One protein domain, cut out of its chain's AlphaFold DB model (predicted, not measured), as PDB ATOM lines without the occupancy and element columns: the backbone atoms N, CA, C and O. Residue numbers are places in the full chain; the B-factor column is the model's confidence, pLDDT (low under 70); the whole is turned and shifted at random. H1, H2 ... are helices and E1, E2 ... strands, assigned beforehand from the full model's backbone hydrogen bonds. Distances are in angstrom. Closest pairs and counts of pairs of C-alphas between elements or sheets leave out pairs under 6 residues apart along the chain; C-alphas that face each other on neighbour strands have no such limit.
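This is residues 44 to 186 of the 190 residues of an uncharacterized protein of marine sediment metagenome (UniProt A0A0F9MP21). A strongly twisted sheet of six strands curls round one helix, H1, and its edge strands E4 and E6 both come near that helix while staying apart from each other, leaving the curl open. The long strand E3 bends within this sheet; H2 lies beyond H1, off the sheet, and a long loop, residues 135 to 152, runs from H2 to the short helix H3. The printed part has 143 residues, with six named strands and three named helices in the order E1 E2 E3 E4 H1 H2 H3 E5 E6. The sheet is branched and its neighbours are antiparallel; the class is mixed, helices and strands. The whole is compact, with a radius of gyration of the C-alphas of 15.3 A, and rounded, spanning 40 by 37 by 26 A.

The longest strand, E3, residues 71 to 84, measures 35.0 A from first to last C-alpha and bends by 62 degrees at residue 81. E1 is residues 50 to 56, starting at C-alpha 50 (205.519, 277.817, 191.632); E2 is residues 60 to 65 and E4 residues 95 to 101. E5, residues 162 to 171, measures 27.9 A, and E6, residues 177 to 186, 26.8 A, ending at C-alpha 186 (209.686, 266.911, 201.761). H1, residues 105 to 118, measures 19.7 A and starts at C-alpha 105 (229.937, 276.221, 202.282). H2 is residues 125 to 134, 14.3 A, and H3 residues 153 to 156.

E3 has three neighbours in staggered pairing: E1 beside residues 79 to 84 and E2 beside residues 71 to 76 lie on one side of it, E4 beside residues 74 to 80 on the other side. N 55 and O 80 of E1 and E3 are 2.9 A apart, N 64 and O 72 of E2 and E3 2.8 A, and N 77 and O 98 of E3 and E4 2.8 A, within hydrogen-bond range. E2, E3 and E4 form a meander, each strand the antiparallel neighbour of the one before. On the other side of E1 from E3 lies E5, with N 54 and O 163 2.9 A apart. E5 and E6 form a hairpin, with N 178 and O 170 2.8 A apart. H1 is on the sheet; its closest C-alphas to E6 are those of Ala 117 and Pro 186, 4.2 A, and to E4 those of Ser 111 and Cys 100, 4.8 A. H2 is not on the sheet and only just touches H1, with 3 pairs of C-alphas within 8 A, made by residue 116 of H1 alone; the closest are those of Met 116 and Phe 131, 6.8 A, and the lines are about perpendicular at 81 degrees. H3 only grazes the sheet, with residues 155 to 156. In H1 and H2 every O i to N i+4 pair is within hydrogen-bond range; H3 is too short for such a pair.

The two C-alphas farthest apart are those of Gly 137 and Gly 175, 43.2 A. The link from H2 to H3 is long, 18 residues, and within it residues 142 to 143 pair antiparallel with residues 150 to 151. The printed part has no cut; its mean pLDDT is 93.1 and no printed residue is under 70.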
ATOM      1  N   PHE A  44     216.919 272.699 178.523       84.75
ATOM      2  CA  PHE A  44     216.070 272.256 179.609       84.75
ATOM      3  C   PHE A  44     214.893 273.212 179.779       84.75
ATOM      4  O   PHE A  44     215.019 274.421 179.583       84.75
ATOM      5  N   TYR A  45     213.746 272.657 180.152       90.69
ATOM      6  CA  TYR A  45     212.557 273.440 180.449       90.69
ATOM      7  C   TYR A  45     212.810 274.345 181.667       90.69
ATOM      8  O   TYR A  45     213.421 273.912 182.649       90.69
ATOM      9  N   LEU A  46     212.359 275.597 181.577       93.94
ATOM     10  CA  LEU A  46     212.391 276.555 182.677       93.94
ATOM     11  C   LEU A  46     211.042 276.521 183.384       93.94
ATOM     12  O   LEU A  46     210.021 276.843 182.782       93.94
ATOM     13  N   PHE A  47     211.056 276.120 184.647       95.62
ATOM     14  CA  PHE A  47     209.874 276.082 185.491       95.62
ATOM     15  C   PHE A  47     209.602 277.496 185.997       95.62
ATOM     16  O   PHE A  47     210.399 278.046 186.760       95.62
ATOM     17  N   GLU A  48     208.496 278.080 185.533       96.19
ATOM     18  CA  GLU A  48     207.989 279.367 186.015       96.19
ATOM     19  C   GLU A  48     207.665 279.283 187.514       96.19
ATOM     20  O   GLU A  48     207.541 278.190 188.076       96.19
ATOM     21  N   LYS A  49     207.524 280.443 188.162       97.25
ATOM     22  CA  LYS A  49     207.310 280.524 189.607       97.25
ATOM     23  C   LYS A  49     206.177 279.610 190.085       97.25
ATOM     24  O   LYS A  49     205.054 279.717 189.594       97.25
ATOM     25  N   GLY A  50     206.479 278.755 191.059       97.00
ATOM     26  CA  GLY A  50     205.519 277.817 191.632       97.00
ATOM     27  C   GLY A  50     206.180 276.600 192.273       97.00
ATOM     28  O   GLY A  50     207.405 276.526 192.395       97.00
ATOM     29  N   ASP A  51     205.344 275.633 192.632       97.50
ATOM     30  CA  ASP A  51     205.702 274.431 193.367       97.50
ATOM     31  C   ASP A  51     205.454 273.191 192.513       97.50
ATOM     32  O   ASP A  51     204.360 272.945 191.996       97.50
ATOM     33  N   TYR A  52     206.484 272.365 192.391       97.50
ATOM     34  CA  TYR A  52     206.475 271.218 191.494       97.50
ATOM     35  C   TYR A  52     206.957 269.983 192.237       97.50
ATOM     36  O   TYR A  52     207.948 270.024 192.969       97.50
ATOM     37  N   LEU A  53     206.272 268.864 192.016       97.50
ATOM     38  CA  LEU A  53     206.683 267.571 192.535       97.50
ATOM     39  C   LEU A  53     207.661 266.928 191.556       97.50
ATOM     40  O   LEU A  53     207.332 266.715 190.387       97.50
ATOM     41  N   PHE A  54     208.846 266.590 192.049       97.88
ATOM     42  CA  PHE A  54     209.877 265.912 191.281       97.88
ATOM     43  C   PHE A  54     210.186 264.536 191.852       97.88
ATOM     44  O   PHE A  54     210.208 264.352 193.065       97.88
ATOM     45  N   VAL A  55     210.505 263.599 190.961       98.19
ATOM     46  CA  VAL A  55     211.205 262.358 191.308       98.19
ATOM     47  C   VAL A  55     212.681 262.512 190.967       98.19
ATOM     48  O   VAL A  55     213.034 262.965 189.872       98.19
ATOM     49  N   VAL A  56     213.537 262.130 191.911       98.06
ATOM     50  CA  VAL A  56     214.996 262.199 191.794       98.06
ATOM     51  C   VAL A  56     215.522 260.903 191.184       98.06
ATOM     52  O   VAL A  56     215.189 259.817 191.640       98.06
ATOM     53  N   GLY A  57     216.327 260.985 190.131       97.56
ATOM     54  CA  GLY A  57     217.013 259.833 189.547       97.56
ATOM     55  C   GLY A  57     218.377 259.574 190.185       97.56
ATOM     56  O   GLY A  57     218.739 260.185 191.185       97.56
ATOM     57  N   GLU A  58     219.154 258.669 189.594       96.56
ATOM     58  CA  GLU A  58     220.480 258.311 190.106       96.56
ATOM     59  C   GLU A  58     221.489 259.459 189.948       96.56
ATOM     60  O   GLU A  58     221.683 259.998 188.851       96.56
ATOM     61  N   GLY A  59     222.143 259.822 191.052       94.50
ATOM     62  CA  GLY A  59     223.172 260.856 191.085       94.50
ATOM     63  C   GLY A  59     224.502 260.386 190.507       94.50
ATOM     64  O   GLY A  59     224.969 259.291 190.810       94.50
ATOM     65  N   LYS A  60     225.153 261.242 189.714       93.19
ATOM     66  CA  LYS A  60     226.507 260.997 189.193       93.19
ATOM     67  C   LYS A  60     227.491 262.037 189.718       93.19
ATOM     68  O   LYS A  60     227.146 263.224 189.699       93.19
ATOM     69  N   PRO A  61     228.696 261.637 190.159       93.44
ATOM     70  CA  PRO A  61     229.700 262.596 190.576       93.44
ATOM     71  C   PRO A  61     230.202 263.351 189.343       93.44
ATOM     72  O   PRO A  61     230.186 262.833 188.224       93.44
ATOM     73  N   PHE A  62     230.629 264.589 189.538       90.75
ATOM     74  CA  PHE A  62     231.307 265.350 188.501       90.75
ATOM     75  C   PHE A  62     232.382 266.237 189.117       90.75
ATOM     76  O   PHE A  62     232.278 266.679 190.263       90.75
ATOM     77  N   GLU A  63     233.370 266.547 188.291       89.88
ATOM     78  CA  GLU A  63     234.361 267.586 188.510       89.88
ATOM     79  C   GLU A  63     234.451 268.443 187.248       89.88
ATOM     80  O   GLU A  63     234.155 267.995 186.137       89.88
ATOM     81  N   GLY A  64     234.816 269.702 187.417       84.94
ATOM     82  CA  GLY A  64     235.076 270.623 186.332       84.94
ATOM     83  C   GLY A  64     235.525 271.971 186.863       84.94
ATOM     84  O   GLY A  64     235.923 272.112 188.017       84.94
ATOM     85  N   THR A  65     235.418 272.983 186.017       84.31
ATOM     86  CA  THR A  65     235.667 274.375 186.381       84.31
ATOM     87  C   THR A  65     234.414 275.202 186.133       84.31
ATOM     88  O   THR A  65     233.634 274.936 185.214       84.31
ATOM     89  N   ASN A  66     234.155 276.179 187.000       81.38
ATOM     90  CA  ASN A  66     233.086 277.147 186.768       81.38
ATOM     91  C   ASN A  66     233.523 278.186 185.705       81.38
ATOM     92  O   ASN A  66     234.658 278.179 185.231       81.38
ATOM     93  N   GLN A  67     232.635 279.117 185.341       76.69
ATOM     94  CA  GLN A  67     232.937 280.165 184.347       76.69
ATOM     95  C   GLN A  67     234.079 281.112 184.756       76.69
ATOM     96  O   GLN A  67     234.652 281.785 183.905       76.69
ATOM     97  N   LYS A  68     234.417 281.168 186.048       80.19
ATOM     98  CA  LYS A  68     235.523 281.962 186.600       80.19
ATOM     99  C   LYS A  68     236.843 281.185 186.634       80.19
ATOM    100  O   LYS A  68     237.870 281.758 186.978       80.19
ATOM    101  N   GLY A  69     236.824 279.904 186.256       82.38
ATOM    102  CA  GLY A  69     237.975 279.010 186.307       82.38
ATOM    103  C   GLY A  69     238.188 278.333 187.662       82.38
ATOM    104  O   GLY A  69     239.147 277.579 187.795       82.38
ATOM    105  N   ASP A  70     237.310 278.549 188.647       82.31
ATOM    106  CA  ASP A  70     237.451 277.906 189.955       82.31
ATOM    107  C   ASP A  70     237.065 276.423 189.871       82.31
ATOM    108  O   ASP A  70     236.122 276.081 189.139       82.31
ATOM    109  N   PRO A  71     237.727 275.546 190.650       82.50
ATOM    110  CA  PRO A  71     237.332 274.152 190.778       82.50
ATOM    111  C   PRO A  71     235.861 274.014 191.163       82.50
ATOM    112  O   PRO A  71     235.334 274.734 192.013       82.50
ATOM    113  N   ASN A  72     235.196 273.057 190.533       86.44
ATOM    114  CA  ASN A  72     233.792 272.778 190.736       86.44
ATOM    115  C   ASN A  72     233.594 271.271 190.834       86.44
ATOM    116  O   ASN A  72     233.934 270.542 189.910       86.44
ATOM    117  N   ALA A  73     233.020 270.807 191.935       89.94
ATOM    118  CA  ALA A  73     232.724 269.400 192.139       89.94
ATOM    119  C   ALA A  73     231.358 269.227 192.797       89.94
ATOM    120  O   ALA A  73     230.819 270.157 193.423       89.94
ATOM    121  N   GLY A  74     230.811 268.024 192.666       93.06
ATOM    122  CA  GLY A  74     229.573 267.644 193.324       93.06
ATOM    123  C   GLY A  74     228.913 266.435 192.693       93.06
ATOM    124  O   GLY A  74     229.557 265.631 192.023       93.06
ATOM    125  N   ILE A  75     227.602 266.329 192.897       95.56
ATOM    126  CA  ILE A  75     226.777 265.263 192.332       95.56
ATOM    127  C   ILE A  75     225.621 265.872 191.554       95.56
ATOM    128  O   ILE A  75     224.957 266.803 192.012       95.56
ATOM    129  N   ARG A  76     225.383 265.346 190.357       95.25
ATOM    130  CA  ARG A  76     224.303 265.770 189.474       95.25
ATOM    131  C   ARG A  76     223.225 264.698 189.416       95.25
ATOM    132  O   ARG A  76     223.499 263.572 189.010       95.25
ATOM    133  N   TYR A  77     222.008 265.085 189.775       97.12
ATOM    134  CA  TYR A  77     220.813 264.256 189.739       97.12
ATOM    135  C   TYR A  77     219.930 264.661 188.556       97.12
ATOM    136  O   TYR A  77     219.559 265.836 188.446       97.12
ATOM    137  N   PRO A  78     219.542 263.728 187.675       96.69
ATOM    138  CA  PRO A  78     218.405 263.962 186.803       96.69
ATOM    139  C   PRO A  78     217.140 264.003 187.663       96.69
ATOM    140  O   PRO A  78     216.912 263.110 188.470       96.69
ATOM    141  N   ILE A  79     216.311 265.025 187.488       97.06
ATOM    142  CA  ILE A  79     215.011 265.143 188.150       97.06
ATOM    143  C   ILE A  79     213.912 265.216 187.093       97.06
ATOM    144  O   ILE A  79     214.105 265.794 186.017       97.06
ATOM    145  N   VAL A  80     212.763 264.612 187.379       97.06
ATOM    146  CA  VAL A  80     211.602 264.605 186.478       97.06
ATOM    147  C   VAL A  80     210.397 265.151 187.219       97.06
ATOM    148  O   VAL A  80     210.053 264.628 188.275       97.06
ATOM    149  N   CYS A  81     209.770 266.194 186.677       97.44
ATOM    150  CA  CYS A  81     208.548 266.747 187.248       97.44
ATOM    151  C   CYS A  81     207.395 265.774 186.992       97.44
ATOM    152  O   CYS A  81     206.985 265.576 185.849       97.44
ATOM    153  N   THR A  82     206.882 265.144 188.043       97.31
ATOM    154  CA  THR A  82     205.766 264.194 187.954       97.31
ATOM    155  C   THR A  82     204.419 264.876 188.151       97.31
ATOM    156  O   THR A  82     203.404 264.397 187.638       97.31
ATOM    157  N   ASN A  83     204.398 266.008 188.860       97.06
ATOM    158  CA  ASN A  83     203.192 266.798 189.060       97.06
ATOM    159  C   ASN A  83     203.490 268.295 189.223       97.06
ATOM    160  O   ASN A  83     204.547 268.680 189.723       97.06
ATOM    161  N   VAL A  84     202.517 269.122 188.849       96.94
ATOM    162  CA  VAL A  84     202.520 270.572 189.074       96.94
ATOM    163  C   VAL A  84     201.546 270.848 190.215       96.94
ATOM    164  O   VAL A  84     200.363 270.537 190.085       96.94
ATOM    165  N   LEU A  85     202.043 271.362 191.340       95.50
ATOM    166  CA  LEU A  85     201.214 271.712 192.499       95.50
ATOM    167  C   LEU A  85     200.726 273.159 192.366       95.50
ATOM    168  O   LEU A  85     199.541 273.439 192.523       95.50
ATOM    169  N   GLU A  86     201.645 274.045 191.989       94.06
ATOM    170  CA  GLU A  86     201.420 275.445 191.648       94.06
ATOM    171  C   GLU A  86     202.377 275.823 190.503       94.06
ATOM    172  O   GLU A  86     203.526 275.396 190.502       94.06
ATOM    173  N   GLY A  87     201.935 276.606 189.516       92.25
ATOM    174  CA  GLY A  87     202.791 277.064 188.410       92.25
ATOM    175  C   GLY A  87     202.309 276.639 187.020       92.25
ATOM    176  O   GLY A  87     201.113 276.436 186.798       92.25
ATOM    177  N   ASP A  88     203.232 276.544 186.057       92.31
ATOM    178  CA  ASP A  88     202.900 276.224 184.664       92.31
ATOM    179  C   ASP A  88     202.667 274.719 184.465       92.31
ATOM    180  O   ASP A  88     203.566 273.888 184.620       92.31
ATOM    181  N   SER A  89     201.455 274.374 184.023       91.38
ATOM    182  CA  SER A  89     201.059 273.018 183.626       91.38
ATOM    183  C   SER A  89     201.990 272.370 182.588       91.38
ATOM    184  O   SER A  89     202.112 271.143 182.558       91.38
ATOM    185  N   GLY A  90     202.685 273.173 181.771       93.75
ATOM    186  CA  GLY A  90     203.673 272.706 180.798       93.75
ATOM    187  C   GLY A  90     204.909 272.033 181.409       93.75
ATOM    188  O   GLY A  90     205.649 271.363 180.682       93.75
ATOM    189  N   GLY A  91     205.120 272.176 182.723       92.56
ATOM    190  CA  GLY A  91     206.236 271.578 183.454       92.56
ATOM    191  C   GLY A  91     206.107 270.075 183.679       92.56
ATOM    192  O   GLY A  91     207.118 269.408 183.904       92.56
ATOM    193  N   LYS A  92     204.901 269.508 183.569       95.69
ATOM    194  CA  LYS A  92     204.694 268.071 183.770       95.69
ATOM    195  C   LYS A  92     205.502 267.238 182.766       95.69
ATOM    196  O   LYS A  92     205.605 267.576 181.587       95.69
ATOM    197  N   ASP A  93     206.097 266.154 183.259       94.88
ATOM    198  CA  ASP A  93     206.968 265.216 182.540       94.88
ATOM    199  C   ASP A  93     208.267 265.843 181.996       94.88
ATOM    200  O   ASP A  93     209.056 265.186 181.303       94.88
ATOM    201  N   LYS A  94     208.542 267.112 182.326       95.06
ATOM    202  CA  LYS A  94     209.792 267.773 181.954       95.06
ATOM    203  C   LYS A  94     210.924 267.315 182.856       95.06
ATOM    204  O   LYS A  94     210.779 267.128 184.066       95.06
ATOM    205  N   LYS A  95     212.084 267.148 182.226       93.50
ATOM    206  CA  LYS A  95     213.325 266.731 182.873       93.50
ATOM    207  C   LYS A  95     214.223 267.934 183.102       93.50
ATOM    208  O   LYS A  95     214.274 268.843 182.271       93.50
ATOM    209  N   GLN A  96     214.974 267.888 184.188       93.75
ATOM    210  CA  GLN A  96     215.990 268.874 184.519       93.75
ATOM    211  C   GLN A  96     217.178 268.185 185.192       93.75
ATOM    212  O   GLN A  96     217.079 267.037 185.626       93.75
ATOM    213  N   MET A  97     218.312 268.875 185.263       93.69
ATOM    214  CA  MET A  97     219.466 268.436 186.041       93.69
ATOM    215  C   MET A  97     219.588 269.291 187.297       93.69
ATOM    216  O   MET A  97     219.865 270.488 187.215       93.69
ATOM    217  N   PHE A  98     219.427 268.677 188.465       95.06
ATOM    218  CA  PHE A  98     219.740 269.316 189.736       95.06
ATOM    219  C   PHE A  98     221.173 268.975 190.138       95.06
ATOM    220  O   PHE A  98     221.598 267.827 190.035       95.06
ATOM    221  N   THR A  99     221.951 269.969 190.556       94.19
ATOM    222  CA  THR A  99     223.358 269.765 190.916       94.19
ATOM    223  C   THR A  99     223.580 270.139 192.374       94.19
ATOM    224  O   THR A  99     223.432 271.299 192.752       94.19
ATOM    225  N   CYS A 100     223.968 269.149 193.174       95.19
ATOM    226  CA  CYS A 100     224.461 269.327 194.530       95.19
ATOM    227  C   CYS A 100     225.952 269.654 194.474       95.19
ATOM    228  O   CYS A 100     226.786 268.771 194.287       95.19
ATOM    229  N   TYR A 101     226.278 270.932 194.603       92.31
ATOM    230  CA  TYR A 101     227.647 271.430 194.614       92.31
ATOM    231  C   TYR A 101     228.276 271.302 196.005       92.31
ATOM    232  O   TYR A 101     227.656 271.676 197.001       92.31
ATOM    233  N   ILE A 102     229.529 270.841 196.059       89.88
ATOM    234  CA  ILE A 102     230.254 270.586 197.319       89.88
ATOM    235  C   ILE A 102     231.499 271.466 197.510       89.88
ATOM    236  O   ILE A 102     232.196 271.340 198.509       89.88
ATOM    237  N   HIS A 103     231.786 272.361 196.563       84.00
ATOM    238  CA  HIS A 103     233.027 273.147 196.517       84.00
ATOM    239  C   HIS A 103     233.014 274.423 197.385       84.00
ATOM    240  O   HIS A 103     234.029 275.106 197.477       84.00
ATOM    241  N   SER A 104     231.880 274.789 197.994       87.25
ATOM    242  CA  SER A 104     231.785 275.930 198.920       87.25
ATOM    243  C   SER A 104     230.719 275.705 199.992       87.25
ATOM    244  O   SER A 104     229.742 274.994 199.755       87.25
ATOM    245  N   ASP A 105     230.862 276.362 201.146       88.12
ATOM    246  CA  ASP A 105     229.937 276.221 202.282       88.12
ATOM    247  C   ASP A 105     228.498 276.608 201.928       88.12
ATOM    248  O   ASP A 105     227.546 275.929 202.316       88.12
ATOM    249  N   GLY A 106     228.323 277.687 201.159       88.94
ATOM    250  CA  GLY A 106     227.001 278.134 200.716       88.94
ATOM    251  C   GLY A 106     226.337 277.118 199.786       88.94
ATOM    252  O   GLY A 106     225.161 276.791 199.952       88.94
ATOM    253  N   ALA A 107     227.104 276.566 198.845       87.94
ATOM    254  CA  ALA A 107     226.606 275.569 197.908       87.94
ATOM    255  C   ALA A 107     226.316 274.223 198.597       87.94
ATOM    256  O   ALA A 107     225.298 273.586 198.313       87.94
ATOM    257  N   MET A 108     227.144 273.842 199.571       92.69
ATOM    258  CA  MET A 108     226.919 272.664 200.403       92.69
ATOM    259  C   MET A 108     225.687 272.839 201.294       92.69
ATOM    260  O   MET A 108     224.871 271.929 201.395       92.69
ATOM    261  N   SER A 109     225.490 274.018 201.888       93.69
ATOM    262  CA  SER A 109     224.298 274.324 202.692       93.69
ATOM    263  C   SER A 109     223.018 274.204 201.864       93.69
ATOM    264  O   SER A 109     222.024 273.646 202.325       93.69
ATOM    265  N   PHE A 110     223.044 274.682 200.618       93.94
ATOM    266  CA  PHE A 110     221.918 274.541 199.697       93.94
ATOM    267  C   PHE A 110     221.682 273.078 199.291       93.94
ATOM    268  O   PHE A 110     220.551 272.596 199.345       93.94
ATOM    269  N   SER A 111     222.754 272.344 198.977       95.50
ATOM    270  CA  SER A 111     222.704 270.906 198.678       95.50
ATOM    271  C   SER A 111     222.155 270.095 199.851       95.50
ATOM    272  O   SER A 111     221.342 269.199 199.656       95.50
ATOM    273  N   LYS A 112     222.535 270.446 201.080       96.19
ATOM    274  CA  LYS A 112     222.037 269.815 202.301       96.19
ATOM    275  C   LYS A 112     220.529 269.983 202.459       96.19
ATOM    276  O   LYS A 112     219.866 269.010 202.787       96.19
ATOM    277  N   ARG A 113     219.973 271.168 202.184       96.56
ATOM    278  CA  ARG A 113     218.512 271.385 202.227       96.56
ATOM    279  C   ARG A 113     217.775 270.495 201.228       96.56
ATOM    280  O   ARG A 113     216.750 269.923 201.573       96.56
ATOM    281  N   PHE A 114     218.326 270.334 200.025       97.31
ATOM    282  CA  PHE A 114     217.788 269.399 199.037       97.31
ATOM    283  C   PHE A 114     217.823 267.949 199.543       97.31
ATOM    284  O   PHE A 114     216.804 267.265 199.503       97.31
ATOM    285  N   LEU A 115     218.965 267.492 200.069       97.06
ATOM    286  CA  LEU A 115     219.109 266.141 200.623       97.06
ATOM    287  C   LEU A 115     218.160 265.892 201.797       97.06
ATOM    288  O   LEU A 115     217.539 264.836 201.874       97.06
ATOM    289  N   MET A 116     218.037 266.870 202.695       97.62
ATOM    290  CA  MET A 116     217.098 266.839 203.812       97.62
ATOM    291  C   MET A 116     215.672 266.630 203.309       97.62
ATOM    292  O   MET A 116     215.029 265.675 203.732       97.62
ATOM    293  N   ALA A 117     215.217 267.443 202.354       97.62
ATOM    294  CA  ALA A 117     213.880 267.319 201.786       97.62
ATOM    295  C   ALA A 117     213.656 265.954 201.106       97.62
ATOM    296  O   ALA A 117     212.642 265.307 201.352       97.62
ATOM    297  N   CYS A 118     214.628 265.465 200.328       97.19
ATOM    298  CA  CYS A 118     214.559 264.142 199.689       97.19
ATOM    299  C   CYS A 118     214.443 262.989 200.698       97.19
ATOM    300  O   CYS A 118     213.833 261.965 200.407       97.19
ATOM    301  N   LEU A 119     215.044 263.146 201.879       95.94
ATOM    302  CA  LEU A 119     215.026 262.150 202.951       95.94
ATOM    303  C   LEU A 119     213.903 262.390 203.976       95.94
ATOM    304  O   LEU A 119     213.875 261.725 205.009       95.94
ATOM    305  N   GLY A 120     212.979 263.319 203.708       95.81
ATOM    306  CA  GLY A 120     211.809 263.552 204.557       95.81
ATOM    307  C   GLY A 120     212.040 264.492 205.746       95.81
ATOM    308  O   GLY A 120     211.237 264.509 206.675       95.81
ATOM    309  N   TYR A 121     213.132 265.259 205.765       96.25
ATOM    310  CA  TYR A 121     213.407 266.243 206.813       96.25
ATOM    311  C   TYR A 121     212.973 267.645 206.388       96.25
ATOM    312  O   TYR A 121     213.288 268.113 205.294       96.25
ATOM    313  N   GLU A 122     212.327 268.351 207.311       94.25
ATOM    314  CA  GLU A 122     211.965 269.756 207.144       94.25
ATOM    315  C   GLU A 122     213.192 270.669 207.078       94.25
ATOM    316  O   GLU A 122     214.176 270.471 207.796       94.25
ATOM    317  N   SER A 123     213.101 271.741 206.285       91.62
ATOM    318  CA  SER A 123     214.134 272.782 206.203       91.62
ATOM    319  C   SER A 123     214.060 273.754 207.396       91.62
ATOM    320  O   SER A 123     213.928 274.969 207.229       91.62
ATOM    321  N   SER A 124     214.158 273.215 208.612       94.06
ATOM    322  CA  SER A 124     214.142 273.939 209.887       94.06
ATOM    323  C   SER A 124     215.343 273.558 210.759       94.06
ATOM    324  O   SER A 124     216.027 272.568 210.499       94.06
ATOM    325  N   ALA A 125     215.596 274.319 211.829       95.88
ATOM    326  CA  ALA A 125     216.673 274.007 212.773       95.88
ATOM    327  C   ALA A 125     216.490 272.630 213.442       95.88
ATOM    328  O   ALA A 125     217.461 271.903 213.651       95.88
ATOM    329  N   GLU A 126     215.247 272.248 213.747       96.38
ATOM    330  CA  GLU A 126     214.920 270.941 214.327       96.38
ATOM    331  C   GLU A 126     215.116 269.808 213.313       96.38
ATOM    332  O   GLU A 126     215.735 268.790 213.638       96.38
ATOM    333  N   GLY A 127     214.653 270.002 212.071       96.00
ATOM    334  CA  GLY A 127     214.857 269.049 210.979       96.00
ATOM    335  C   GLY A 127     216.339 268.844 210.673       96.00
ATOM    336  O   GLY A 127     216.797 267.708 210.550       96.00
ATOM    337  N   GLU A 128     217.122 269.924 210.655       97.25
ATOM    338  CA  GLU A 128     218.571 269.871 210.468       97.25
ATOM    339  C   GLU A 128     219.274 269.153 211.627       97.25
ATOM    340  O   GLU A 128     220.155 268.322 211.396       97.25
ATOM    341  N   ALA A 129     218.890 269.433 212.875       97.81
ATOM    342  CA  ALA A 129     219.450 268.749 214.035       97.81
ATOM    343  C   ALA A 129     219.183 267.237 213.981       97.81
ATOM    344  O   ALA A 129     220.087 266.443 214.259       97.81
ATOM    345  N   LYS A 130     217.971 266.836 213.575       97.50
ATOM    346  CA  LYS A 130     217.601 265.429 213.381       97.50
ATOM    347  C   LYS A 130     218.419 264.789 212.257       97.50
ATOM    348  O   LYS A 130     219.067 263.771 212.498       97.50
ATOM    349  N   PHE A 131     218.475 265.423 211.084       97.19
ATOM    350  CA  PHE A 131     219.282 264.972 209.948       97.19
ATOM    351  C   PHE A 131     220.751 264.772 210.345       97.19
ATOM    352  O   PHE A 131     221.327 263.714 210.093       97.19
ATOM    353  N   ASN A 132     221.347 265.755 211.024       97.44
ATOM    354  CA  ASN A 132     222.738 265.687 211.470       97.44
ATOM    355  C   ASN A 132     222.967 264.552 212.465       97.44
ATOM    356  O   ASN A 132     224.000 263.897 212.410       97.44
ATOM    357  N   LYS A 133     222.032 264.339 213.397       97.44
ATOM    358  CA  LYS A 133     222.136 263.287 214.410       97.44
ATOM    359  C   LYS A 133     222.059 261.895 213.785       97.44
ATOM    360  O   LYS A 133     222.839 261.032 214.167       97.44
ATOM    361  N   GLU A 134     221.122 261.690 212.864       96.81
ATOM    362  CA  GLU A 134     220.834 260.380 212.271       96.81
ATOM    363  C   GLU A 134     221.847 259.971 211.198       96.81
ATOM    364  O   GLU A 134     222.084 258.784 211.026       96.81
ATOM    365  N   ASN A 135     222.485 260.934 210.524       95.69
ATOM    366  CA  ASN A 135     223.386 260.662 209.397       95.69
ATOM    367  C   ASN A 135     224.863 260.975 209.701       95.69
ATOM    368  O   ASN A 135     225.694 261.121 208.796       95.69
ATOM    369  N   LYS A 136     225.206 261.124 210.986       94.56
ATOM    370  CA  LYS A 136     226.574 261.404 211.426       94.56
ATOM    371  C   LYS A 136     227.473 260.190 211.201       94.56
ATOM    372  O   LYS A 136     227.219 259.127 211.752       94.56
ATOM    373  N   GLY A 137     228.590 260.397 210.505       92.75
ATOM    374  CA  GLY A 137     229.588 259.347 210.267       92.75
ATOM    375  C   GLY A 137     229.215 258.369 209.152       92.75
ATOM    376  O   GLY A 137     229.965 257.430 208.911       92.75
ATOM    377  N   GLU A 138     228.092 258.603 208.472       96.25
ATOM    378  CA  GLU A 138     227.727 257.884 207.256       96.25
ATOM    379  C   GLU A 138     228.675 258.232 206.095       96.25
ATOM    380  O   GLU A 138     229.416 259.221 206.134       96.25
ATOM    381  N   ASP A 139     228.626 257.423 205.040       94.31
ATOM    382  CA  ASP A 139     229.450 257.614 203.853       94.31
ATOM    383  C   ASP A 139     228.901 258.729 202.945       94.31
ATOM    384  O   ASP A 139     227.936 258.550 202.196       94.31
ATOM    385  N   TRP A 140     229.555 259.887 203.027       93.38
ATOM    386  CA  TRP A 140     229.319 261.071 202.199       93.38
ATOM    387  C   TRP A 140     230.434 261.298 201.165       93.38
ATOM    388  O   TRP A 140     230.516 262.389 200.593       93.38
ATOM    389  N   GLY A 141     231.306 260.309 200.939       91.50
ATOM    390  CA  GLY A 141     232.439 260.424 200.025       91.50
ATOM    391  C   GLY A 141     232.012 260.781 198.600       91.50
ATOM    392  O   GLY A 141     230.975 260.336 198.111       91.50
ATOM    393  N   VAL A 142     232.810 261.600 197.920       89.62
ATOM    394  CA  VAL A 142     232.647 261.886 196.490       89.62
ATOM    395  C   VAL A 142     234.029 261.847 195.857       89.62
ATOM    396  O   VAL A 142     234.880 262.665 196.198       89.62
ATOM    397  N   ASP A 143     234.237 260.904 194.944       86.06
ATOM    398  CA  ASP A 143     235.408 260.842 194.076       86.06
ATOM    399  C   ASP A 143     234.936 260.945 192.616       86.06
ATOM    400  O   ASP A 143     234.276 260.029 192.110       86.06
ATOM    401  N   PRO A 144     235.220 262.062 191.932       81.19
ATOM    402  CA  PRO A 144     234.860 262.250 190.537       81.19
ATOM    403  C   PRO A 144     235.835 261.575 189.557       81.19
ATOM    404  O   PRO A 144     235.661 261.759 188.352       81.19
ATOM    405  N   ASN A 145     236.834 260.809 190.028       82.38
ATOM    406  CA  ASN A 145     237.800 260.110 189.181       82.38
ATOM    407  C   ASN A 145     237.097 259.316 188.058       82.38
ATOM    408  O   ASN A 145     236.365 258.368 188.352       82.38
ATOM    409  N   PRO A 146     237.333 259.641 186.773       76.38
ATOM    410  CA  PRO A 146     236.669 258.973 185.654       76.38
ATOM    411  C   PRO A 146     236.939 257.466 185.553       76.38
ATOM    412  O   PRO A 146     236.121 256.743 184.989       76.38
ATOM    413  N   GLU A 147     238.072 256.986 186.074       80.31
ATOM    414  CA  GLU A 147     238.462 255.571 186.011       80.31
ATOM    415  C   GLU A 147     237.810 254.729 187.115       80.31
ATOM    416  O   GLU A 147     237.603 253.528 186.943       80.31
ATOM    417  N   ALA A 148     237.466 255.356 188.242       79.69
ATOM    418  CA  ALA A 148     236.859 254.700 189.393       79.69
ATOM    419  C   ALA A 148     236.002 255.696 190.198       79.69
ATOM    420  O   ALA A 148     236.355 256.030 191.330       79.69
ATOM    421  N   PRO A 149     234.885 256.193 189.632       86.31
ATOM    422  CA  PRO A 149     234.078 257.193 190.309       86.31
ATOM    423  C   PRO A 149     233.446 256.583 191.560       86.31
ATOM    424  O   PRO A 149     232.833 255.513 191.505       86.31
ATOM    425  N   HIS A 150     233.561 257.280 192.684       87.50
ATOM    426  CA  HIS A 150     232.952 256.875 193.942       87.50
ATOM    427  C   HIS A 150     231.903 257.895 194.377       87.50
ATOM    428  O   HIS A 150     232.130 259.104 194.416       87.50
ATOM    429  N   VAL A 151     230.731 257.379 194.724       91.25
ATOM    430  CA  VAL A 151     229.645 258.131 195.343       91.25
ATOM    431  C   VAL A 151     229.298 257.399 196.622       91.25
ATOM    432  O   VAL A 151     228.953 256.213 196.573       91.25
ATOM    433  N   GLY A 152     229.404 258.100 197.743       93.00
ATOM    434  CA  GLY A 152     229.091 257.558 199.052       93.00
ATOM    435  C   GLY A 152     227.617 257.188 199.172       93.00
ATOM    436  O   GLY A 152     226.751 257.764 198.504       93.00
ATOM    437  N   GLU A 153     227.317 256.206 200.016       94.69
ATOM    438  CA  GLU A 153     225.974 255.620 200.119       94.69
ATOM    439  C   GLU A 153     224.874 256.643 200.429       94.69
ATOM    440  O   GLU A 153     223.758 256.531 199.918       94.69
ATOM    441  N   MET A 154     225.175 257.690 201.200       95.00
ATOM    442  CA  MET A 154     224.180 258.710 201.539       95.00
ATOM    443  C   MET A 154     223.659 259.481 200.332       95.00
ATOM    444  O   MET A 154     222.475 259.806 200.264       95.00
ATOM    445  N   TRP A 155     224.523 259.731 199.355       95.06
ATOM    446  CA  TRP A 155     224.144 260.380 198.106       95.06
ATOM    447  C   TRP A 155     223.280 259.475 197.226       95.06
ATOM    448  O   TRP A 155     222.437 259.950 196.472       95.06
ATOM    449  N   LYS A 156     223.428 258.154 197.339       95.31
ATOM    450  CA  LYS A 156     222.599 257.206 196.586       95.31
ATOM    451  C   LYS A 156     221.186 257.109 197.154       95.31
ATOM    452  O   LYS A 156     220.250 256.978 196.367       95.31
ATOM    453  N   LYS A 157     221.023 257.232 198.481       95.62
ATOM    454  CA  LYS A 157     219.734 257.089 199.193       95.62
ATOM    455  C   LYS A 157     218.627 258.022 198.688       95.62
ATOM    456  O   LYS A 157     217.459 257.685 198.836       95.62
ATOM    457  N   VAL A 158     218.961 259.170 198.092       95.50
ATOM    458  CA  VAL A 158     217.947 260.097 197.553       95.50
ATOM    459  C   VAL A 158     217.407 259.678 196.185       95.50
ATOM    460  O   VAL A 158     216.389 260.207 195.741       95.50
ATOM    461  N   SER A 159     218.049 258.729 195.506       96.81
ATOM    462  CA  SER A 159     217.577 258.228 194.213       96.81
ATOM    463  C   SER A 159     216.228 257.528 194.389       96.81
ATOM    464  O   SER A 159     216.067 256.662 195.243       96.81
ATOM    465  N   GLY A 160     215.247 257.903 193.577       96.19
ATOM    466  CA  GLY A 160     213.862 257.442 193.660       96.19
ATOM    467  C   GLY A 160     212.987 258.225 194.642       96.19
ATOM    468  O   GLY A 160     211.775 258.015 194.652       96.19
ATOM    469  N   SER A 161     213.554 259.138 195.439       96.81
ATOM    470  CA  SER A 161     212.763 259.983 196.339       96.81
ATOM    471  C   SER A 161     211.888 260.973 195.566       96.81
ATOM    472  O   SER A 161     212.199 261.366 194.435       96.81
ATOM    473  N   SER A 162     210.779 261.364 196.193       97.00
ATOM    474  CA  SER A 162     209.918 262.449 195.725       97.00
ATOM    475  C   SER A 162     210.138 263.683 196.587       97.00
ATOM    476  O   SER A 162     210.187 263.584 197.811       97.00
ATOM    477  N   VAL A 163     210.258 264.844 195.954       97.56
ATOM    478  CA  VAL A 163     210.571 266.106 196.627       97.56
ATOM    479  C   VAL A 163     209.825 267.255 195.957       97.56
ATOM    480  O   VAL A 163     209.664 267.273 194.733       97.56
ATOM    481  N   VAL A 164     209.359 268.214 196.755       97.75
ATOM    482  CA  VAL A 164     208.772 269.455 196.245       97.75
ATOM    483  C   VAL A 164     209.891 270.468 196.044       97.75
ATOM    484  O   VAL A 164     210.635 270.773 196.977       97.75
ATOM    485  N   LEU A 165     210.029 270.976 194.819       97.19
ATOM    486  CA  LEU A 165     210.952 272.064 194.496       97.19
ATOM    487  C   LEU A 165     210.154 273.346 194.288       97.19
ATOM    488  O   LEU A 165     209.254 273.389 193.447       97.19
ATOM    489  N   HIS A 166     210.555 274.394 195.006       97.19
ATOM    490  CA  HIS A 166     210.056 275.746 194.798       97.19
ATOM    491  C   HIS A 166     210.880 276.386 193.682       97.19
ATOM    492  O   HIS A 166     212.094 276.605 193.817       97.19
ATOM    493  N   ALA A 167     210.236 276.619 192.547       97.12
ATOM    494  CA  ALA A 167     210.863 277.134 191.346       97.12
ATOM    495  C   ALA A 167     210.598 278.632 191.191       97.12
ATOM    496  O   ALA A 167     209.562 279.152 191.604       97.12
ATOM    497  N   ASP A 168     211.545 279.314 190.561       96.81
ATOM    498  CA  ASP A 168     211.386 280.660 190.026       96.81
ATOM    499  C   ASP A 168     212.311 280.820 188.808       96.81
ATOM    500  O   ASP A 168     213.226 280.019 188.583       96.81
ATOM    501  N   VAL A 169     212.108 281.874 188.027       95.25
ATOM    502  CA  VAL A 169     212.974 282.233 186.907       95.25
ATOM    503  C   VAL A 169     213.554 283.613 187.164       95.25
ATOM    504  O   VAL A 169     212.837 284.605 187.257       95.25
ATOM    505  N   ARG A 170     214.883 283.690 187.207       94.25
ATOM    506  CA  ARG A 170     215.609 284.961 187.313       94.25
ATOM    507  C   ARG A 170     216.314 285.299 186.012       94.25
ATOM    508  O   ARG A 170     216.551 284.424 185.183       94.25
ATOM    509  N   LEU A 171     216.707 286.555 185.858       93.38
ATOM    510  CA  LEU A 171     217.649 286.957 184.817       93.38
ATOM    511  C   LEU A 171     219.080 286.817 185.350       93.38
ATOM    512  O   LEU A 171     219.345 287.163 186.502       93.38
ATOM    513  N   ASN A 172     219.983 286.271 184.537       88.75
ATOM    514  CA  ASN A 172     221.419 286.307 184.804       88.75
ATOM    515  C   ASN A 172     222.016 287.676 184.412       88.75
ATOM    516  O   ASN A 172     221.304 288.553 183.920       88.75
ATOM    517  N   ASP A 173     223.326 287.844 184.612       87.00
ATOM    518  CA  ASP A 173     224.043 289.097 184.327       87.00
ATOM    519  C   ASP A 173     223.955 289.518 182.844       87.00
ATOM    520  O   ASP A 173     224.011 290.707 182.532       87.00
ATOM    521  N   ASP A 174     223.725 288.560 181.940       90.19
ATOM    522  CA  ASP A 174     223.541 288.778 180.498       90.19
ATOM    523  C   ASP A 174     222.072 289.040 180.103       90.19
ATOM    524  O   ASP A 174     221.736 289.106 178.918       90.19
ATOM    525  N   GLY A 175     221.160 289.147 181.075       89.25
ATOM    526  CA  GLY A 175     219.727 289.352 180.840       89.25
ATOM    527  C   GLY A 175     218.985 288.117 180.316       89.25
ATOM    528  O   GLY A 175     217.845 288.229 179.864       89.25
ATOM    529  N   GLN A 176     219.598 286.935 180.368       88.94
ATOM    530  CA  GLN A 176     218.983 285.672 179.970       88.94
ATOM    531  C   GLN A 176     218.253 285.019 181.145       88.94
ATOM    532  O   GLN A 176     218.740 285.011 182.277       88.94
ATOM    533  N   LYS A 177     217.088 284.422 180.867       92.31
ATOM    534  CA  LYS A 177     216.342 283.634 181.855       92.31
ATOM    535  C   LYS A 177     217.170 282.426 182.315       92.31
ATOM    536  O   LYS A 177     217.664 281.654 181.496       92.31
ATOM    537  N   GLN A 178     217.258 282.233 183.625       92.06
ATOM    538  CA  GLN A 178     217.915 281.109 184.280       92.06
ATOM    539  C   GLN A 178     216.987 280.523 185.345       92.06
ATOM    540  O   GLN A 178     216.340 281.261 186.092       92.06
ATOM    541  N   GLN A 179     216.970 279.193 185.446       94.88
ATOM    542  CA  GLN A 179     216.272 278.504 186.526       94.88
ATOM    543  C   GLN A 179     216.840 278.924 187.883       94.88
ATOM    544  O   GLN A 179     218.050 278.848 188.116       94.88
ATOM    545  N   GLN A 180     215.953 279.307 188.792       94.56
ATOM    546  CA  GLN A 180     216.247 279.481 190.202       94.56
ATOM    547  C   GLN A 180     215.448 278.457 191.008       94.56
ATOM    548  O   GLN A 180     214.269 278.220 190.755       94.56
ATOM    549  N   TRP A 181     216.114 277.842 191.979       95.06
ATOM    550  CA  TRP A 181     215.482 277.003 192.989       95.06
ATOM    551  C   TRP A 181     215.485 277.803 194.284       95.06
ATOM    552  O   TRP A 181     216.551 278.161 194.787       95.06
ATOM    553  N   THR A 182     214.309 278.165 194.779       94.12
ATOM    554  CA  THR A 182     214.164 279.041 195.949       94.12
ATOM    555  C   THR A 182     214.072 278.244 197.248       94.12
ATOM    556  O   THR A 182     214.426 278.764 198.306       94.12
ATOM    557  N   GLY A 183     213.709 276.961 197.171       94.38
ATOM    558  CA  GLY A 183     213.724 276.044 198.303       94.38
ATOM    559  C   GLY A 183     213.279 274.626 197.950       94.38
ATOM    560  O   GLY A 183     213.015 274.310 196.788       94.38
ATOM    561  N   PHE A 184     213.201 273.796 198.990       96.31
ATOM    562  CA  PHE A 184     212.836 272.386 198.918       96.31
ATOM    563  C   PHE A 184     211.989 272.016 200.126       96.31
ATOM    564  O   PHE A 184     212.330 272.410 201.245       96.31
ATOM    565  N   SER A 185     210.977 271.189 199.901       96.12
ATOM    566  CA  SER A 185     210.170 270.605 200.965       96.12
ATOM    567  C   SER A 185     210.035 269.100 200.765       96.12
ATOM    568  O   SER A 185     209.958 268.635 199.619       96.12
ATOM    569  N   PRO A 186     210.028 268.317 201.858       95.44
ATOM    570  CA  PRO A 186     209.686 266.911 201.761       95.44
ATOM    571  C   PRO A 186     208.252 266.769 201.247       95.44
ATOM    572  O   PRO A 186     207.413 267.655 201.430       95.44
TER     573      PRO A 186